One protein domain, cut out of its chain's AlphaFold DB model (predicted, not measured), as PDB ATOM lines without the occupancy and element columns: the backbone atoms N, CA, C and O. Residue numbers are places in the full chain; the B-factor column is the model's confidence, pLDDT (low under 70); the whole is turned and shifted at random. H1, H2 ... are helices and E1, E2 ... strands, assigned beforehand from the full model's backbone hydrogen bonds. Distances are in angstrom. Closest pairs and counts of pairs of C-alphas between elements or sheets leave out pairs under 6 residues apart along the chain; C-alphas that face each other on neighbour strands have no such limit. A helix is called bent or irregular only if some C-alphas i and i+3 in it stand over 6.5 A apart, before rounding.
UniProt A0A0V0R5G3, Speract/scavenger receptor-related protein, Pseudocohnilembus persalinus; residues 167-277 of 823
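Overview. This is residues 167 to 277 of the 823 residues of the protein "Speract/scavenger receptor-related protein" of Pseudocohnilembus persalinus (UniProt A0A0V0R5G3). Little regular structure: the domain is mostly loops, with helices H1 and H2 side by side as a hairpin, a small strand hairpin E1-E2, and short helices H3 and H4 at the far end. The 111 printed residues run E1, E2, H1, H2, H3, H4; the class is mostly helix, though named elements hold only 35 residues. The whole is compact, radius of gyration of the C-alphas 13.3 A, spanning 41 by 31 by 30 A.

Along the chain. E1, residues 167 to 169, begins at C-alpha (26.910, -23.988, -7.433). E2 is residues 172 to 175. H1, residues 178 to 187, is 14.1 A long; H2, residues 234 to 242, 11.9 A. H3 is residues 266 to 270. H4, residues 274 to 277, ends at C-alpha (23.768, -41.356, 15.918); it is only just irregular, C-alphas 274 and 277 being 6.8 A apart.

Arrangement. E1 and E2 form an antiparallel hairpin at 152 degrees; N 174 and O 167 are 2.8 A apart, within hydrogen-bond range. H1 and H2 touch, closest C-alphas Val 180 and Ala 238 at 5.2 A, a shallow tilt of 16 degrees, opposite ways. H3 and H4 only just touch, only at the corner, with 3 pairs of C-alphas within 8 A, the closest those of Phe 268 and Gly 275, 6.8 A. H2 and H3 are apart. H1, H2 and H3 have every O i to N i+4 pair within hydrogen-bond range; H4 is too short for one.

Size, cuts and confidence. The C-alphas farthest apart, Glu 247 and Asp 277, are 43.3 A apart. The printed part has no cut. The links H1 to H2 and H2 to H3 are long. Residues 227 to 228 and 257 have pLDDT under 70.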
ATOM      1  N   ASP A 167      27.988 -23.301  -6.725       88.31
ATOM      2  CA  ASP A 167      26.910 -23.988  -7.433       88.31
ATOM      3  C   ASP A 167      25.679 -24.066  -6.530       88.31
ATOM      4  O   ASP A 167      25.801 -24.129  -5.308       88.31
ATOM      5  N   GLU A 168      24.485 -24.078  -7.114       89.12
ATOM      6  CA  GLU A 168      23.256 -24.362  -6.371       89.12
ATOM      7  C   GLU A 168      22.743 -25.749  -6.763       89.12
ATOM      8  O   GLU A 168      22.330 -25.976  -7.905       89.12
ATOM      9  N   VAL A 169      22.801 -26.689  -5.819       88.38
ATOM     10  CA  VAL A 169      22.391 -28.087  -6.011       88.38
ATOM     11  C   VAL A 169      21.317 -28.405  -4.984       88.38
ATOM     12  O   VAL A 169      21.524 -28.212  -3.792       88.38
ATOM     13  N   ASP A 170      20.142 -28.830  -5.454       86.69
ATOM     14  CA  ASP A 170      18.976 -29.153  -4.617       86.69
ATOM     15  C   ASP A 170      18.593 -28.057  -3.597       86.69
ATOM     16  O   ASP A 170      18.063 -28.327  -2.523       86.69
ATOM     17  N   GLY A 171      18.817 -26.788  -3.964       84.31
ATOM     18  CA  GLY A 171      18.507 -25.617  -3.135       84.31
ATOM     19  C   GLY A 171      19.575 -25.262  -2.095       84.31
ATOM     20  O   GLY A 171      19.352 -24.353  -1.299       84.31
ATOM     21  N   VAL A 172      20.724 -25.946  -2.109       87.69
ATOM     22  CA  VAL A 172      21.897 -25.652  -1.275       87.69
ATOM     23  C   VAL A 172      22.923 -24.892  -2.111       87.69
ATOM     24  O   VAL A 172      23.330 -25.371  -3.173       87.69
ATOM     25  N   LYS A 173      23.375 -23.726  -1.634       90.56
ATOM     26  CA  LYS A 173      24.512 -23.020  -2.242       90.56
ATOM     27  C   LYS A 173      25.815 -23.645  -1.737       90.56
ATOM     28  O   LYS A 173      26.135 -23.562  -0.557       90.56
ATOM     29  N   GLN A 174      26.554 -24.264  -2.643       92.94
ATOM     30  CA  GLN A 174      27.826 -24.935  -2.400       92.94
ATOM     31  C   GLN A 174      28.973 -23.953  -2.644       92.94
ATOM     32  O   GLN A 174      29.321 -23.707  -3.797       92.94
ATOM     33  N   ILE A 175      29.550 -23.385  -1.587       93.00
ATOM     34  CA  ILE A 175      30.617 -22.383  -1.684       93.00
ATOM     35  C   ILE A 175      31.945 -23.056  -2.028       93.00
ATOM     36  O   ILE A 175      32.438 -23.887  -1.269       93.00
ATOM     37  N   LYS A 176      32.535 -22.676  -3.164       94.06
ATOM     38  CA  LYS A 176      33.755 -23.268  -3.751       94.06
ATOM     39  C   LYS A 176      34.967 -22.347  -3.670       94.06
ATOM     40  O   LYS A 176      35.922 -22.470  -4.436       94.06
ATOM     41  N   MET A 177      34.913 -21.393  -2.752       92.44
ATOM     42  CA  MET A 177      35.948 -20.381  -2.600       92.44
ATOM     43  C   MET A 177      37.267 -21.032  -2.141       92.44
ATOM     44  O   MET A 177      37.234 -21.849  -1.217       92.44
ATOM     45  N   PRO A 178      38.417 -20.764  -2.796       94.75
ATOM     46  CA  PRO A 178      39.636 -21.552  -2.605       94.75
ATOM     47  C   PRO A 178      40.148 -21.623  -1.164       94.75
ATOM     48  O   PRO A 178      40.523 -22.704  -0.713       94.75
ATOM     49  N   SER A 179      40.165 -20.503  -0.442       95.31
ATOM     50  CA  SER A 179      40.626 -20.443   0.948       95.31
ATOM     51  C   SER A 179      39.611 -21.083   1.892       95.31
ATOM     52  O   SER A 179      40.007 -21.758   2.840       95.31
ATOM     53  N   VAL A 180      38.312 -20.937   1.604       95.38
ATOM     54  CA  VAL A 180      37.230 -21.609   2.349       95.38
ATOM     55  C   VAL A 180      37.350 -23.128   2.222       95.38
ATOM     56  O   VAL A 180      37.345 -23.831   3.229       95.38
ATOM     57  N   VAL A 181      37.509 -23.646   1.000       97.00
ATOM     58  CA  VAL A 181      37.662 -25.088   0.744       97.00
ATOM     59  C   VAL A 181      38.964 -25.617   1.339       97.00
ATOM     60  O   VAL A 181      38.954 -26.676   1.958       97.00
ATOM     61  N   ALA A 182      40.072 -24.883   1.204       97.25
ATOM     62  CA  ALA A 182      41.344 -25.280   1.804       97.25
ATOM     63  C   ALA A 182      41.236 -25.407   3.330       97.25
ATOM     64  O   ALA A 182      41.723 -26.384   3.897       97.25
ATOM     65  N   TYR A 183      40.553 -24.465   3.989       96.00
ATOM     66  CA  TYR A 183      40.313 -24.566   5.425       96.00
ATOM     67  C   TYR A 183      39.321 -25.677   5.778       96.00
ATOM     68  O   TYR A 183      39.524 -26.363   6.770       96.00
ATOM     69  N   ALA A 184      38.295 -25.929   4.960       97.06
ATOM     70  CA  ALA A 184      37.387 -27.058   5.165       97.06
ATOM     71  C   ALA A 184      38.134 -28.398   5.167       97.06
ATOM     72  O   ALA A 184      37.919 -29.225   6.050       97.06
ATOM     73  N   GLN A 185      39.043 -28.589   4.208       97.69
ATOM     74  CA  GLN A 185      39.864 -29.796   4.104       97.69
ATOM     75  C   GLN A 185      40.751 -29.993   5.339       97.69
ATOM     76  O   GLN A 185      40.898 -31.116   5.813       97.69
ATOM     77  N   GLU A 186      41.316 -28.906   5.872       95.69
ATOM     78  CA  GLU A 186      42.094 -28.903   7.116       95.69
ATOM     79  C   GLU A 186      41.212 -29.192   8.344       95.69
ATOM     80  O   GLU A 186      41.536 -30.051   9.158       95.69
ATOM     81  N   TYR A 187      40.084 -28.490   8.476       94.12
ATOM     82  CA  TYR A 187      39.219 -28.519   9.654       94.12
ATOM     83  C   TYR A 187      38.487 -29.855   9.821       94.12
ATOM     84  O   TYR A 187      38.441 -30.411  10.918       94.12
ATOM     85  N   TYR A 188      37.927 -30.390   8.736       95.06
ATOM     86  CA  TYR A 188      37.218 -31.669   8.742       95.06
ATOM     87  C   TYR A 188      38.160 -32.873   8.553       95.06
ATOM     88  O   TYR A 188      37.680 -34.001   8.620       95.06
ATOM     89  N   ASP A 189      39.470 -32.646   8.375       96.25
ATOM     90  CA  ASP A 189      40.501 -33.663   8.084       96.25
ATOM     91  C   ASP A 189      40.165 -34.532   6.857       96.25
ATOM     92  O   ASP A 189      40.259 -35.761   6.871       96.25
ATOM     93  N   ASP A 190      39.731 -33.883   5.772       97.38
ATOM     94  CA  ASP A 190      39.327 -34.572   4.548       97.38
ATOM     95  C   ASP A 190      39.638 -33.773   3.279       97.38
ATOM     96  O   ASP A 190      38.985 -32.791   2.923       97.38
ATOM     97  N   ALA A 191      40.643 -34.246   2.543       97.19
ATOM     98  CA  ALA A 191      41.103 -33.628   1.308       97.19
ATOM     99  C   ALA A 191      40.126 -33.779   0.123       97.19
ATOM    100  O   ALA A 191      40.381 -33.182  -0.929       97.19
ATOM    101  N   THR A 192      39.054 -34.582   0.226       96.88
ATOM    102  CA  THR A 192      38.062 -34.718  -0.860       96.88
ATOM    103  C   THR A 192      37.024 -33.610  -0.872       96.88
ATOM    104  O   THR A 192      36.389 -33.418  -1.909       96.88
ATOM    105  N   ILE A 193      36.907 -32.836   0.210       97.50
ATOM    106  CA  ILE A 193      35.967 -31.720   0.304       97.50
ATOM    107  C   ILE A 193      36.228 -30.721  -0.827       97.50
ATOM    108  O   ILE A 193      37.348 -30.239  -1.024       97.50
ATOM    109  N   THR A 194      35.170 -30.400  -1.577       96.06
ATOM    110  CA  THR A 194      35.223 -29.463  -2.715       96.06
ATOM    111  C   THR A 194      34.368 -28.216  -2.534       96.06
ATOM    112  O   THR A 194      34.456 -27.303  -3.356       96.06
ATOM    113  N   TYR A 195      33.540 -28.166  -1.490       95.38
ATOM    114  CA  TYR A 195      32.696 -27.023  -1.168       95.38
ATOM    115  C   TYR A 195      32.298 -27.025   0.309       95.38
ATOM    116  O   TYR A 195      32.381 -28.052   0.977       95.38
ATOM    117  N   VAL A 196      31.806 -25.882   0.787       95.31
ATOM    118  CA  VAL A 196      31.147 -25.737   2.094       95.31
ATOM    119  C   VAL A 196      29.705 -25.271   1.860       95.31
ATOM    120  O   VAL A 196      29.503 -24.332   1.083       95.31
ATOM    121  N   PRO A 197      28.685 -25.926   2.436       93.31
ATOM    122  CA  PRO A 197      27.299 -25.530   2.244       93.31
ATOM    123  C   PRO A 197      26.978 -24.244   3.014       93.31
ATOM    124  O   PRO A 197      27.350 -24.066   4.174       93.31
ATOM    125  N   PHE A 198      26.253 -23.350   2.352       93.00
ATOM    126  CA  PHE A 198      25.476 -22.322   3.029       93.00
ATOM    127  C   PHE A 198      24.103 -22.857   3.424       93.00
ATOM    128  O   PHE A 198      23.556 -23.740   2.761       93.00
ATOM    129  N   GLU A 199      23.532 -22.205   4.433       92.75
ATOM    130  CA  GLU A 199      22.208 -22.460   4.981       92.75
ATOM    131  C   GLU A 199      21.132 -22.560   3.889       92.75
ATOM    132  O   GLU A 199      21.011 -21.685   3.014       92.75
ATOM    133  N   ASN A 200      20.320 -23.612   3.968       90.12
ATOM    134  CA  ASN A 200      19.270 -23.936   3.008       90.12
ATOM    135  C   ASN A 200      17.850 -23.906   3.615       90.12
ATOM    136  O   ASN A 200      16.871 -23.979   2.857       90.12
ATOM    137  N   GLU A 201      17.694 -23.727   4.929       90.00
ATOM    138  CA  GLU A 201      16.425 -23.616   5.657       90.00
ATOM    139  C   GLU A 201      16.027 -22.151   5.966       90.00
ATOM    140  O   GLU A 201      16.746 -21.185   5.714       90.00
ATOM    141  N   GLY A 202      14.787 -21.937   6.417       87.44
ATOM    142  CA  GLY A 202      14.252 -20.596   6.705       87.44
ATOM    143  C   GLY A 202      13.831 -19.770   5.478       87.44
ATOM    144  O   GLY A 202      13.205 -20.283   4.546       87.44
ATOM    145  N   GLY A 203      14.079 -18.456   5.512       84.25
ATOM    146  CA  GLY A 203      13.626 -17.482   4.504       84.25
ATOM    147  C   GLY A 203      14.768 -16.759   3.789       84.25
ATOM    148  O   GLY A 203      15.925 -17.142   3.902       84.25
ATOM    149  N   SER A 204      14.465 -15.672   3.069       77.06
ATOM    150  CA  SER A 204      15.484 -14.865   2.368       77.06
ATOM    151  C   SER A 204      16.474 -14.153   3.295       77.06
ATOM    152  O   SER A 204      17.512 -13.710   2.825       77.06
ATOM    153  N   GLY A 205      16.136 -14.017   4.581       78.94
ATOM    154  CA  GLY A 205      17.033 -13.503   5.618       78.94
ATOM    155  C   GLY A 205      17.929 -14.571   6.246       78.94
ATOM    156  O   GLY A 205      18.660 -14.250   7.161       78.94
ATOM    157  N   SER A 206      17.859 -15.824   5.784       85.62
ATOM    158  CA  SER A 206      18.671 -16.937   6.295       85.62
ATOM    159  C   SER A 206      19.372 -17.648   5.136       85.62
ATOM    160  O   SER A 206      20.599 -17.670   5.052       85.62
ATOM    161  N   LYS A 207      18.585 -18.143   4.173       86.75
ATOM    162  CA  LYS A 207      19.065 -18.975   3.068       86.75
ATOM    163  C   LYS A 207      20.139 -18.292   2.237       86.75
ATOM    164  O   LYS A 207      19.923 -17.221   1.664       86.75
ATOM    165  N   GLY A 208      21.262 -18.984   2.076       85.25
ATOM    166  CA  GLY A 208      22.332 -18.581   1.178       85.25
ATOM    167  C   GLY A 208      23.058 -17.300   1.586       85.25
ATOM    168  O   GLY A 208      23.634 -16.674   0.693       85.25
ATOM    169  N   ALA A 209      22.979 -16.919   2.864       87.19
ATOM    170  CA  ALA A 209      23.659 -15.779   3.485       87.19
ATOM    171  C   ALA A 209      24.362 -16.150   4.807       87.19
ATOM    172  O   ALA A 209      24.875 -15.263   5.472       87.19
ATOM    173  N   HIS A 210      24.345 -17.429   5.183       93.38
ATOM    174  CA  HIS A 210      24.848 -17.961   6.447       93.38
ATOM    175  C   HIS A 210      25.510 -19.310   6.196       93.38
ATOM    176  O   HIS A 210      25.151 -19.996   5.232       93.38
ATOM    177  N   TRP A 211      26.427 -19.710   7.069       94.25
ATOM    178  CA  TRP A 211      26.929 -21.081   7.089       94.25
ATOM    179  C   TRP A 211      25.841 -22.061   7.531       94.25
ATOM    180  O   TRP A 211      24.943 -21.701   8.292       94.25
ATOM    181  N   GLU A 212      25.934 -23.298   7.046       93.06
ATOM    182  CA  GLU A 212      25.027 -24.388   7.408       93.06
ATOM    183  C   GLU A 212      25.078 -24.679   8.918       93.06
ATOM    184  O   GLU A 212      26.077 -25.191   9.442       93.06
ATOM    185  N   ARG A 213      23.988 -24.369   9.632       91.44
ATOM    186  CA  ARG A 213      23.922 -24.451  11.102       91.44
ATOM    187  C   ARG A 213      24.098 -25.881  11.612       91.44
ATOM    188  O   ARG A 213      24.642 -26.054  12.706       91.44
ATOM    189  N   MET A 214      23.674 -26.889  10.846       90.56
ATOM    190  CA  MET A 214      23.880 -28.303  11.175       90.56
ATOM    191  C   MET A 214      25.371 -28.662  11.271       90.56
ATOM    192  O   MET A 214      25.771 -29.360  12.208       90.56
ATOM    193  N   ALA A 215      26.194 -28.154  10.353       91.31
ATOM    194  CA  ALA A 215      27.612 -28.493  10.250       91.31
ATOM    195  C   ALA A 215      28.530 -27.562  11.061       91.31
ATOM    196  O   ALA A 215      29.674 -27.920  11.319       91.31
ATOM    197  N   MET A 216      28.059 -26.375  11.460       91.88
ATOM    198  CA  MET A 216      28.902 -25.304  12.016       91.88
ATOM    199  C   MET A 216      28.262 -24.650  13.252       91.88
ATOM    200  O   MET A 216      28.093 -23.440  13.330       91.88
ATOM    201  N   GLN A 217      27.857 -25.467  14.225       88.88
ATOM    202  CA  GLN A 217      26.845 -25.132  15.236       88.88
ATOM    203  C   GLN A 217      27.131 -23.915  16.137       88.88
ATOM    204  O   GLN A 217      26.191 -23.335  16.676       88.88
ATOM    205  N   ASN A 218      28.373 -23.506  16.327       88.69
ATOM    206  CA  ASN A 218      28.695 -22.311  17.104       88.69
ATOM    207  C   ASN A 218      29.452 -21.264  16.285       88.69
ATOM    208  O   ASN A 218      30.053 -20.364  16.857       88.69
ATOM    209  N   GLU A 219      29.419 -21.360  14.956       92.94
ATOM    210  CA  GLU A 219      29.960 -20.316  14.091       92.94
ATOM    211  C   GLU A 219      29.016 -19.112  14.072       92.94
ATOM    212  O   GLU A 219      27.814 -19.269  13.821       92.94
ATOM    213  N   LEU A 220      29.562 -17.924  14.342       93.44
ATOM    214  CA  LEU A 220      28.805 -16.685  14.515       93.44
ATOM    215  C   LEU A 220      27.846 -16.408  13.350       93.44
ATOM    216  O   LEU A 220      26.731 -15.957  13.577       93.44
ATOM    217  N   MET A 221      28.248 -16.703  12.116       94.12
ATOM    218  CA  MET A 221      27.515 -16.454  10.872       94.12
ATOM    219  C   MET A 221      26.580 -17.602  10.472       94.12
ATOM    220  O   MET A 221      26.269 -17.770   9.290       94.12
ATOM    221  N   THR A 222      26.094 -18.387  11.434       94.00
ATOM    222  CA  THR A 222      24.946 -19.287  11.232       94.00
ATOM    223  C   THR A 222      23.614 -18.555  11.422       94.00
ATOM    224  O   THR A 222      23.537 -17.528  12.085       94.00
ATOM    225  N   ALA A 223      22.527 -19.065  10.835       90.06
ATOM    226  CA  ALA A 223      21.252 -18.336  10.735       90.06
ATOM    227  C   ALA A 223      20.387 -18.302  12.017       90.06
ATOM    228  O   ALA A 223      19.206 -17.943  11.958       90.06
ATOM    229  N   SER A 224      20.929 -18.715  13.163       85.12
ATOM    230  CA  SER A 224      20.182 -18.864  14.413       85.12
ATOM    231  C   SER A 224      20.994 -18.392  15.600       85.12
ATOM    232  O   SER A 224      22.220 -18.415  15.577       85.12
ATOM    233  N   VAL A 225      20.290 -18.041  16.674       77.50
ATOM    234  CA  VAL A 225      20.918 -17.665  17.939       77.50
ATOM    235  C   VAL A 225      21.773 -18.825  18.447       77.50
ATOM    236  O   VAL A 225      21.324 -19.972  18.544       77.50
ATOM    237  N   ILE A 226      23.014 -18.510  18.793       82.12
ATOM    238  CA  ILE A 226      23.931 -19.429  19.452       82.12
ATOM    239  C   ILE A 226      23.727 -19.222  20.951       82.12
ATOM    240  O   ILE A 226      23.816 -18.111  21.459       82.12
ATOM    241  N   TYR A 227      23.315 -20.286  21.640       69.88
ATOM    242  CA  TYR A 227      23.059 -20.240  23.084       69.88
ATOM    243  C   TYR A 227      24.307 -20.569  23.908       69.88
ATOM    244  O   TYR A 227      24.311 -20.345  25.111       69.88
ATOM    245  N   SER A 228      25.322 -21.142  23.269       67.69
ATOM    246  CA  SER A 228      26.653 -21.383  23.818       67.69
ATOM    247  C   SER A 228      27.608 -20.267  23.372       67.69
ATOM    248  O   SER A 228      27.174 -19.262  22.826       67.69
ATOM    249  N   ASP A 229      28.908 -20.474  23.551       75.12
ATOM    250  CA  ASP A 229      29.966 -19.584  23.068       75.12
ATOM    251  C   ASP A 229      29.966 -19.483  21.531       75.12
ATOM    252  O   ASP A 229      30.211 -20.488  20.848       75.12
ATOM    253  N   ALA A 230      29.642 -18.305  20.987       85.25
ATOM    254  CA  ALA A 230      29.739 -18.045  19.555       85.25
ATOM    255  C   ALA A 230      31.202 -17.812  19.159       85.25
ATOM    256  O   ALA A 230      31.977 -17.224  19.903       85.25
ATOM    257  N   ALA A 231      31.570 -18.280  17.970       86.88
ATOM    258  CA  ALA A 231      32.935 -18.239  17.473       86.88
ATOM    259  C   ALA A 231      32.988 -17.620  16.079       86.88
ATOM    260  O   ALA A 231      32.288 -18.069  15.163       86.88
ATOM    261  N   ILE A 232      33.870 -16.645  15.872       90.44
ATOM    262  CA  ILE A 232      34.202 -16.179  14.524       90.44
ATOM    263  C   ILE A 232      35.273 -17.097  13.954       90.44
ATOM    264  O   ILE A 232      36.456 -16.989  14.271       90.44
ATOM    265  N   SER A 233      34.865 -18.017  13.087       91.75
ATOM    266  CA  SER A 233      35.787 -19.019  12.569       91.75
ATOM    267  C   SER A 233      36.625 -18.502  11.401       91.75
ATOM    268  O   SER A 233      36.256 -17.591  10.647       91.75
ATOM    269  N   LYS A 234      37.721 -19.215  11.138       93.56
ATOM    270  CA  LYS A 234      38.526 -19.049   9.924       93.56
ATOM    271  C   LYS A 234      37.736 -19.314   8.630       93.56
ATOM    272  O   LYS A 234      38.178 -18.847   7.584       93.56
ATOM    273  N   PHE A 235      36.556 -19.952   8.662       94.94
ATOM    274  CA  PHE A 235      35.678 -20.031   7.483       94.94
ATOM    275  C   PHE A 235      35.150 -18.654   7.080       94.94
ATOM    276  O   PHE A 235      35.268 -18.274   5.915       94.94
ATOM    277  N   THR A 236      34.624 -17.884   8.036       94.69
ATOM    278  CA  THR A 236      34.120 -16.526   7.794       94.69
ATOM    279  C   THR A 236      35.243 -15.599   7.335       94.69
ATOM    280  O   THR A 236      35.081 -14.871   6.352       94.69
ATOM    281  N   LEU A 237      36.424 -15.685   7.956       95.00
ATOM    282  CA  LEU A 237      37.577 -14.878   7.543       95.00
ATOM    283  C   LEU A 237      38.099 -15.276   6.153       95.00
ATOM    284  O   LEU A 237      38.400 -14.408   5.333       95.00
ATOM    285  N   ALA A 238      38.143 -16.576   5.848       94.50
ATOM    286  CA  ALA A 238      38.513 -17.067   4.525       94.50
ATOM    287  C   ALA A 238      37.527 -16.646   3.440       94.50
ATOM    288  O   ALA A 238      37.950 -16.314   2.331       94.50
ATOM    289  N   PHE A 239      36.237 -16.600   3.764       93.56
ATOM    290  CA  PHE A 239      35.228 -16.079   2.858       93.56
ATOM    291  C   PHE A 239      35.487 -14.604   2.540       93.56
ATOM    292  O   PHE A 239      35.551 -14.250   1.366       93.56
ATOM    293  N   LEU A 240      35.713 -13.757   3.555       92.19
ATOM    294  CA  LEU A 240      36.036 -12.338   3.345       92.19
ATOM    295  C   LEU A 240      37.313 -12.134   2.521       92.19
ATOM    296  O   LEU A 240      37.347 -11.256   1.660       92.19
ATOM    297  N   ASN A 241      38.343 -12.950   2.757       92.12
ATOM    298  CA  ASN A 241      39.584 -12.910   1.988       92.12
ATOM    299  C   ASN A 241      39.339 -13.232   0.503       92.12
ATOM    300  O   ASN A 241      39.809 -12.515  -0.381       92.12
ATOM    301  N   ASP A 242      38.556 -14.275   0.221       91.62
ATOM    302  CA  ASP A 242      38.281 -14.720  -1.147       91.62
ATOM    303  C   ASP A 242      37.348 -13.779  -1.927       91.62
ATOM    304  O   ASP A 242      37.356 -13.809  -3.159       91.62
ATOM    305  N   LEU A 243      36.605 -12.889  -1.251       88.88
ATOM    306  CA  LEU A 243      35.859 -11.816  -1.925       88.88
ATOM    307  C   LEU A 243      36.784 -10.892  -2.733       88.88
ATOM    308  O   LEU A 243      36.344 -10.301  -3.721       88.88
ATOM    309  N   GLY A 244      38.046 -10.737  -2.314       86.62
ATOM    310  CA  GLY A 244      39.040  -9.916  -3.012       86.62
ATOM    311  C   GLY A 244      38.732  -8.413  -3.028       86.62
ATOM    312  O   GLY A 244      39.279  -7.687  -3.858       86.62
ATOM    313  N   ILE A 245      37.843  -7.945  -2.144       85.88
ATOM    314  CA  ILE A 245      37.493  -6.521  -1.971       85.88
ATOM    315  C   ILE A 245      38.307  -5.834  -0.861       85.88
ATOM    316  O   ILE A 245      38.212  -4.618  -0.695       85.88
ATOM    317  N   TYR A 246      39.088  -6.617  -0.116       89.50
ATOM    318  CA  TYR A 246      39.996  -6.191   0.945       89.50
ATOM    319  C   TYR A 246      41.428  -6.578   0.572       89.50
ATOM    320  O   TYR A 246      41.635  -7.584  -0.105       89.50
ATOM    321  N   GLU A 247      42.413  -5.789   1.004       90.88
ATOM    322  CA  GLU A 247      43.826  -6.072   0.706       90.88
ATOM    323  C   GLU A 247      44.373  -7.159   1.637       90.88
ATOM    324  O   GLU A 247      45.125  -8.030   1.200       90.88
ATOM    325  N   THR A 248      43.975  -7.136   2.914       93.31
ATOM    326  CA  THR A 248      44.348  -8.159   3.899       93.31
ATOM    327  C   THR A 248      43.209  -8.440   4.871       93.31
ATOM    328  O   THR A 248      42.515  -7.516   5.294       93.31
ATOM    329  N   ILE A 249      43.087  -9.700   5.289       94.44
ATOM    330  CA  ILE A 249      42.272 -10.131   6.429       94.44
ATOM    331  C   ILE A 249      43.211 -10.717   7.483       94.44
ATOM    332  O   ILE A 249      44.069 -11.540   7.155       94.44
ATOM    333  N   ASN A 250      43.071 -10.278   8.733       93.19
ATOM    334  CA  ASN A 250      43.860 -10.785   9.845       93.19
ATOM    335  C   ASN A 250      43.312 -12.141  10.319       93.19
ATOM    336  O   ASN A 250      42.335 -12.202  11.059       93.19
ATOM    337  N   TYR A 251      43.940 -13.230   9.877       91.38
ATOM    338  CA  TYR A 251      43.539 -14.588  10.252       91.38
ATOM    339  C   TYR A 251      43.834 -14.942  11.711       91.38
ATOM    340  O   TYR A 251      43.224 -15.887  12.206       91.38
ATOM    341  N   ASP A 252      44.700 -14.190  12.396       86.88
ATOM    342  CA  ASP A 252      45.014 -14.416  13.815       86.88
ATOM    343  C   ASP A 252      43.812 -14.075  14.717       86.88
ATOM    344  O   ASP A 252      43.748 -14.495  15.863       86.88
ATOM    345  N   MET A 253      42.812 -13.370  14.175       89.44
ATOM    346  CA  MET A 253      41.538 -13.108  14.850       89.44
ATOM    347  C   MET A 253      40.514 -14.239  14.695       89.44
ATOM    348  O   MET A 253      39.405 -14.123  15.209       89.44
ATOM    349  N   ALA A 254      40.825 -15.309  13.953       88.75
ATOM    350  CA  ALA A 254      39.938 -16.462  13.877       88.75
ATOM    351  C   ALA A 254      39.959 -17.226  15.201       88.75
ATOM    352  O   ALA A 254      40.990 -17.752  15.616       88.75
ATOM    353  N   GLU A 255      38.795 -17.385  15.809       83.38
ATOM    354  CA  GLU A 255      38.655 -18.211  16.992       83.38
ATOM    355  C   GLU A 255      38.653 -19.687  16.575       83.38
ATOM    356  O   GLU A 255      37.789 -20.161  15.829       83.38
ATOM    357  N   GLU A 256      39.624 -20.459  17.062       72.19
ATOM    358  CA  GLU A 256      39.634 -21.911  16.840       72.19
ATOM    359  C   GLU A 256      38.774 -22.672  17.881       72.19
ATOM    360  O   GLU A 256      38.794 -23.907  17.939       72.19
ATOM    361  N   SER A 257      38.011 -21.936  18.699       67.81
ATOM    362  CA  SER A 257      36.998 -22.411  19.653       67.81
ATOM    363  C   SER A 257      35.988 -23.379  19.033       67.81
ATOM    364  O   SER A 257      35.476 -24.267  19.716       67.81
ATOM    365  N   MET A 258      35.738 -23.259  17.729       83.56
ATOM    366  CA  MET A 258      34.896 -24.179  16.974       83.56
ATOM    367  C   MET A 258      35.519 -25.588  16.953       83.56
ATOM    368  O   MET A 258      36.552 -25.827  16.323       83.56
ATOM    369  N   GLN A 259      34.899 -26.524  17.676       85.44
ATOM    370  CA  GLN A 259      35.262 -27.951  17.674       85.44
ATOM    371  C   GLN A 259      34.173 -28.826  17.047       85.44
ATOM    372  O   GLN A 259      34.418 -29.984  16.711       85.44
ATOM    373  N   TRP A 260      32.978 -28.267  16.857       89.56
ATOM    374  CA  TRP A 260      31.858 -28.933  16.214       89.56
ATOM    375  C   TRP A 260      32.234 -29.431  14.814       89.56
ATOM    376  O   TRP A 260      32.620 -28.640  13.951       89.56
ATOM    377  N   GLY A 261      32.147 -30.743  14.588       91.12
ATOM    378  CA  GLY A 261      32.455 -31.360  13.296       91.12
ATOM    379  C   GLY A 261      33.943 -31.489  12.958       91.12
ATOM    380  O   GLY A 261      34.276 -32.040  11.908       91.12
ATOM    381  N   ARG A 262      34.860 -31.030  13.820       90.56
ATOM    382  CA  ARG A 262      36.303 -31.069  13.540       90.56
ATOM    383  C   ARG A 262      36.787 -32.515  13.367       90.56
ATOM    384  O   ARG A 262      36.512 -33.375  14.200       90.56
ATOM    385  N   GLY A 263      37.501 -32.788  12.276       92.19
ATOM    386  CA  GLY A 263      38.025 -34.122  11.952       92.19
ATOM    387  C   GLY A 263      36.971 -35.190  11.614       92.19
ATOM    388  O   GLY A 263      37.277 -36.381  11.661       92.19
ATOM    389  N   ARG A 264      35.716 -34.808  11.329       91.88
ATOM    390  CA  ARG A 264      34.624 -35.762  11.038       91.88
ATOM    391  C   ARG A 264      34.472 -36.134   9.557       91.88
ATOM    392  O   ARG A 264      33.682 -37.022   9.243       91.88
ATOM    393  N   GLY A 265      35.229 -35.497   8.669       93.69
ATOM    394  CA  GLY A 265      35.202 -35.727   7.225       93.69
ATOM    395  C   GLY A 265      34.009 -35.118   6.483       93.69
ATOM    396  O   GLY A 265      33.113 -34.512   7.076       93.69
ATOM    397  N   GLU A 266      34.000 -35.288   5.155       92.56
ATOM    398  CA  GLU A 266      32.992 -34.715   4.244       92.56
ATOM    399  C   GLU A 266      31.550 -35.151   4.571       92.56
ATOM    400  O   GLU A 266      30.602 -34.379   4.388       92.56
ATOM    401  N   ASP A 267      31.376 -36.366   5.097       91.12
ATOM    402  CA  ASP A 267      30.063 -36.899   5.463       91.12
ATOM    403  C   ASP A 267      29.393 -36.054   6.559       91.12
ATOM    404  O   ASP A 267      28.193 -35.819   6.482       91.12
ATOM    405  N   PHE A 268      30.128 -35.550   7.556       92.75
ATOM    406  CA  PHE A 268      29.550 -34.669   8.584       92.75
ATOM    407  C   PHE A 268      29.088 -33.333   7.997       92.75
ATOM    408  O   PHE A 268      28.034 -32.821   8.355       92.75
ATOM    409  N   LEU A 269      29.869 -32.786   7.064       91.19
ATOM    410  CA  LEU A 269      29.602 -31.496   6.433       91.19
ATOM    411  C   LEU A 269      28.352 -31.514   5.541       91.19
ATOM    412  O   LEU A 269      27.697 -30.487   5.375       91.19
ATOM    413  N   THR A 270      28.046 -32.655   4.918       87.06
ATOM    414  CA  THR A 270      27.065 -32.728   3.822       87.06
ATOM    415  C   THR A 270      25.862 -33.628   4.100       87.06
ATOM    416  O   THR A 270      24.846 -33.506   3.413       87.06
ATOM    417  N   ASN A 271      25.938 -34.529   5.082       80.88
ATOM    418  CA  ASN A 271      24.875 -35.489   5.358       80.88
ATOM    419  C   ASN A 271      23.797 -34.907   6.282       80.88
ATOM    420  O   ASN A 271      24.044 -34.615   7.448       80.88
ATOM    421  N   THR A 272      22.564 -34.838   5.787       78.75
ATOM    422  CA  THR A 272      21.407 -34.327   6.533       78.75
ATOM    423  C   THR A 272      20.822 -35.315   7.548       78.75
ATOM    424  O   THR A 272      19.949 -34.938   8.318       78.75
ATOM    425  N   ASP A 273      21.282 -36.573   7.582       80.75
ATOM    426  CA  ASP A 273      20.784 -37.605   8.512       80.75
ATOM    427  C   ASP A 273      21.525 -37.602   9.869       80.75
ATOM    428  O   ASP A 273      21.475 -38.586  10.618       80.75
ATOM    429  N   CYS A 274      22.266 -36.532  10.188       82.56
ATOM    430  CA  CYS A 274      22.972 -36.342  11.468       82.56
ATOM    431  C   CYS A 274      23.946 -37.487  11.817       82.56
ATOM    432  O   CYS A 274      24.224 -37.769  12.984       82.56
ATOM    433  N   GLY A 275      24.416 -38.218  10.801       73.69
ATOM    434  CA  GLY A 275      25.292 -39.376  10.962       73.69
ATOM    435  C   GLY A 275      24.646 -40.632  11.558       73.69
ATOM    436  O   GLY A 275      25.390 -41.515  11.965       73.69
ATOM    437  N   ASN A 276      23.313 -40.771  11.621       72.44
ATOM    438  CA  ASN A 276      22.647 -41.938  12.239       72.44
ATOM    439  C   ASN A 276      23.186 -42.267  13.655       72.44
ATOM    440  O   ASN A 276      23.578 -43.406  13.922       72.44
ATOM    441  N   ASP A 277      23.247 -41.267  14.539       71.94
ATOM    442  CA  ASP A 277      23.768 -41.356  15.918       71.94
ATOM    443  C   ASP A 277      25.284 -41.633  16.050       71.94
ATOM    444  O   ASP A 277      25.749 -42.008  17.130       71.94
TER     445      ASP A 277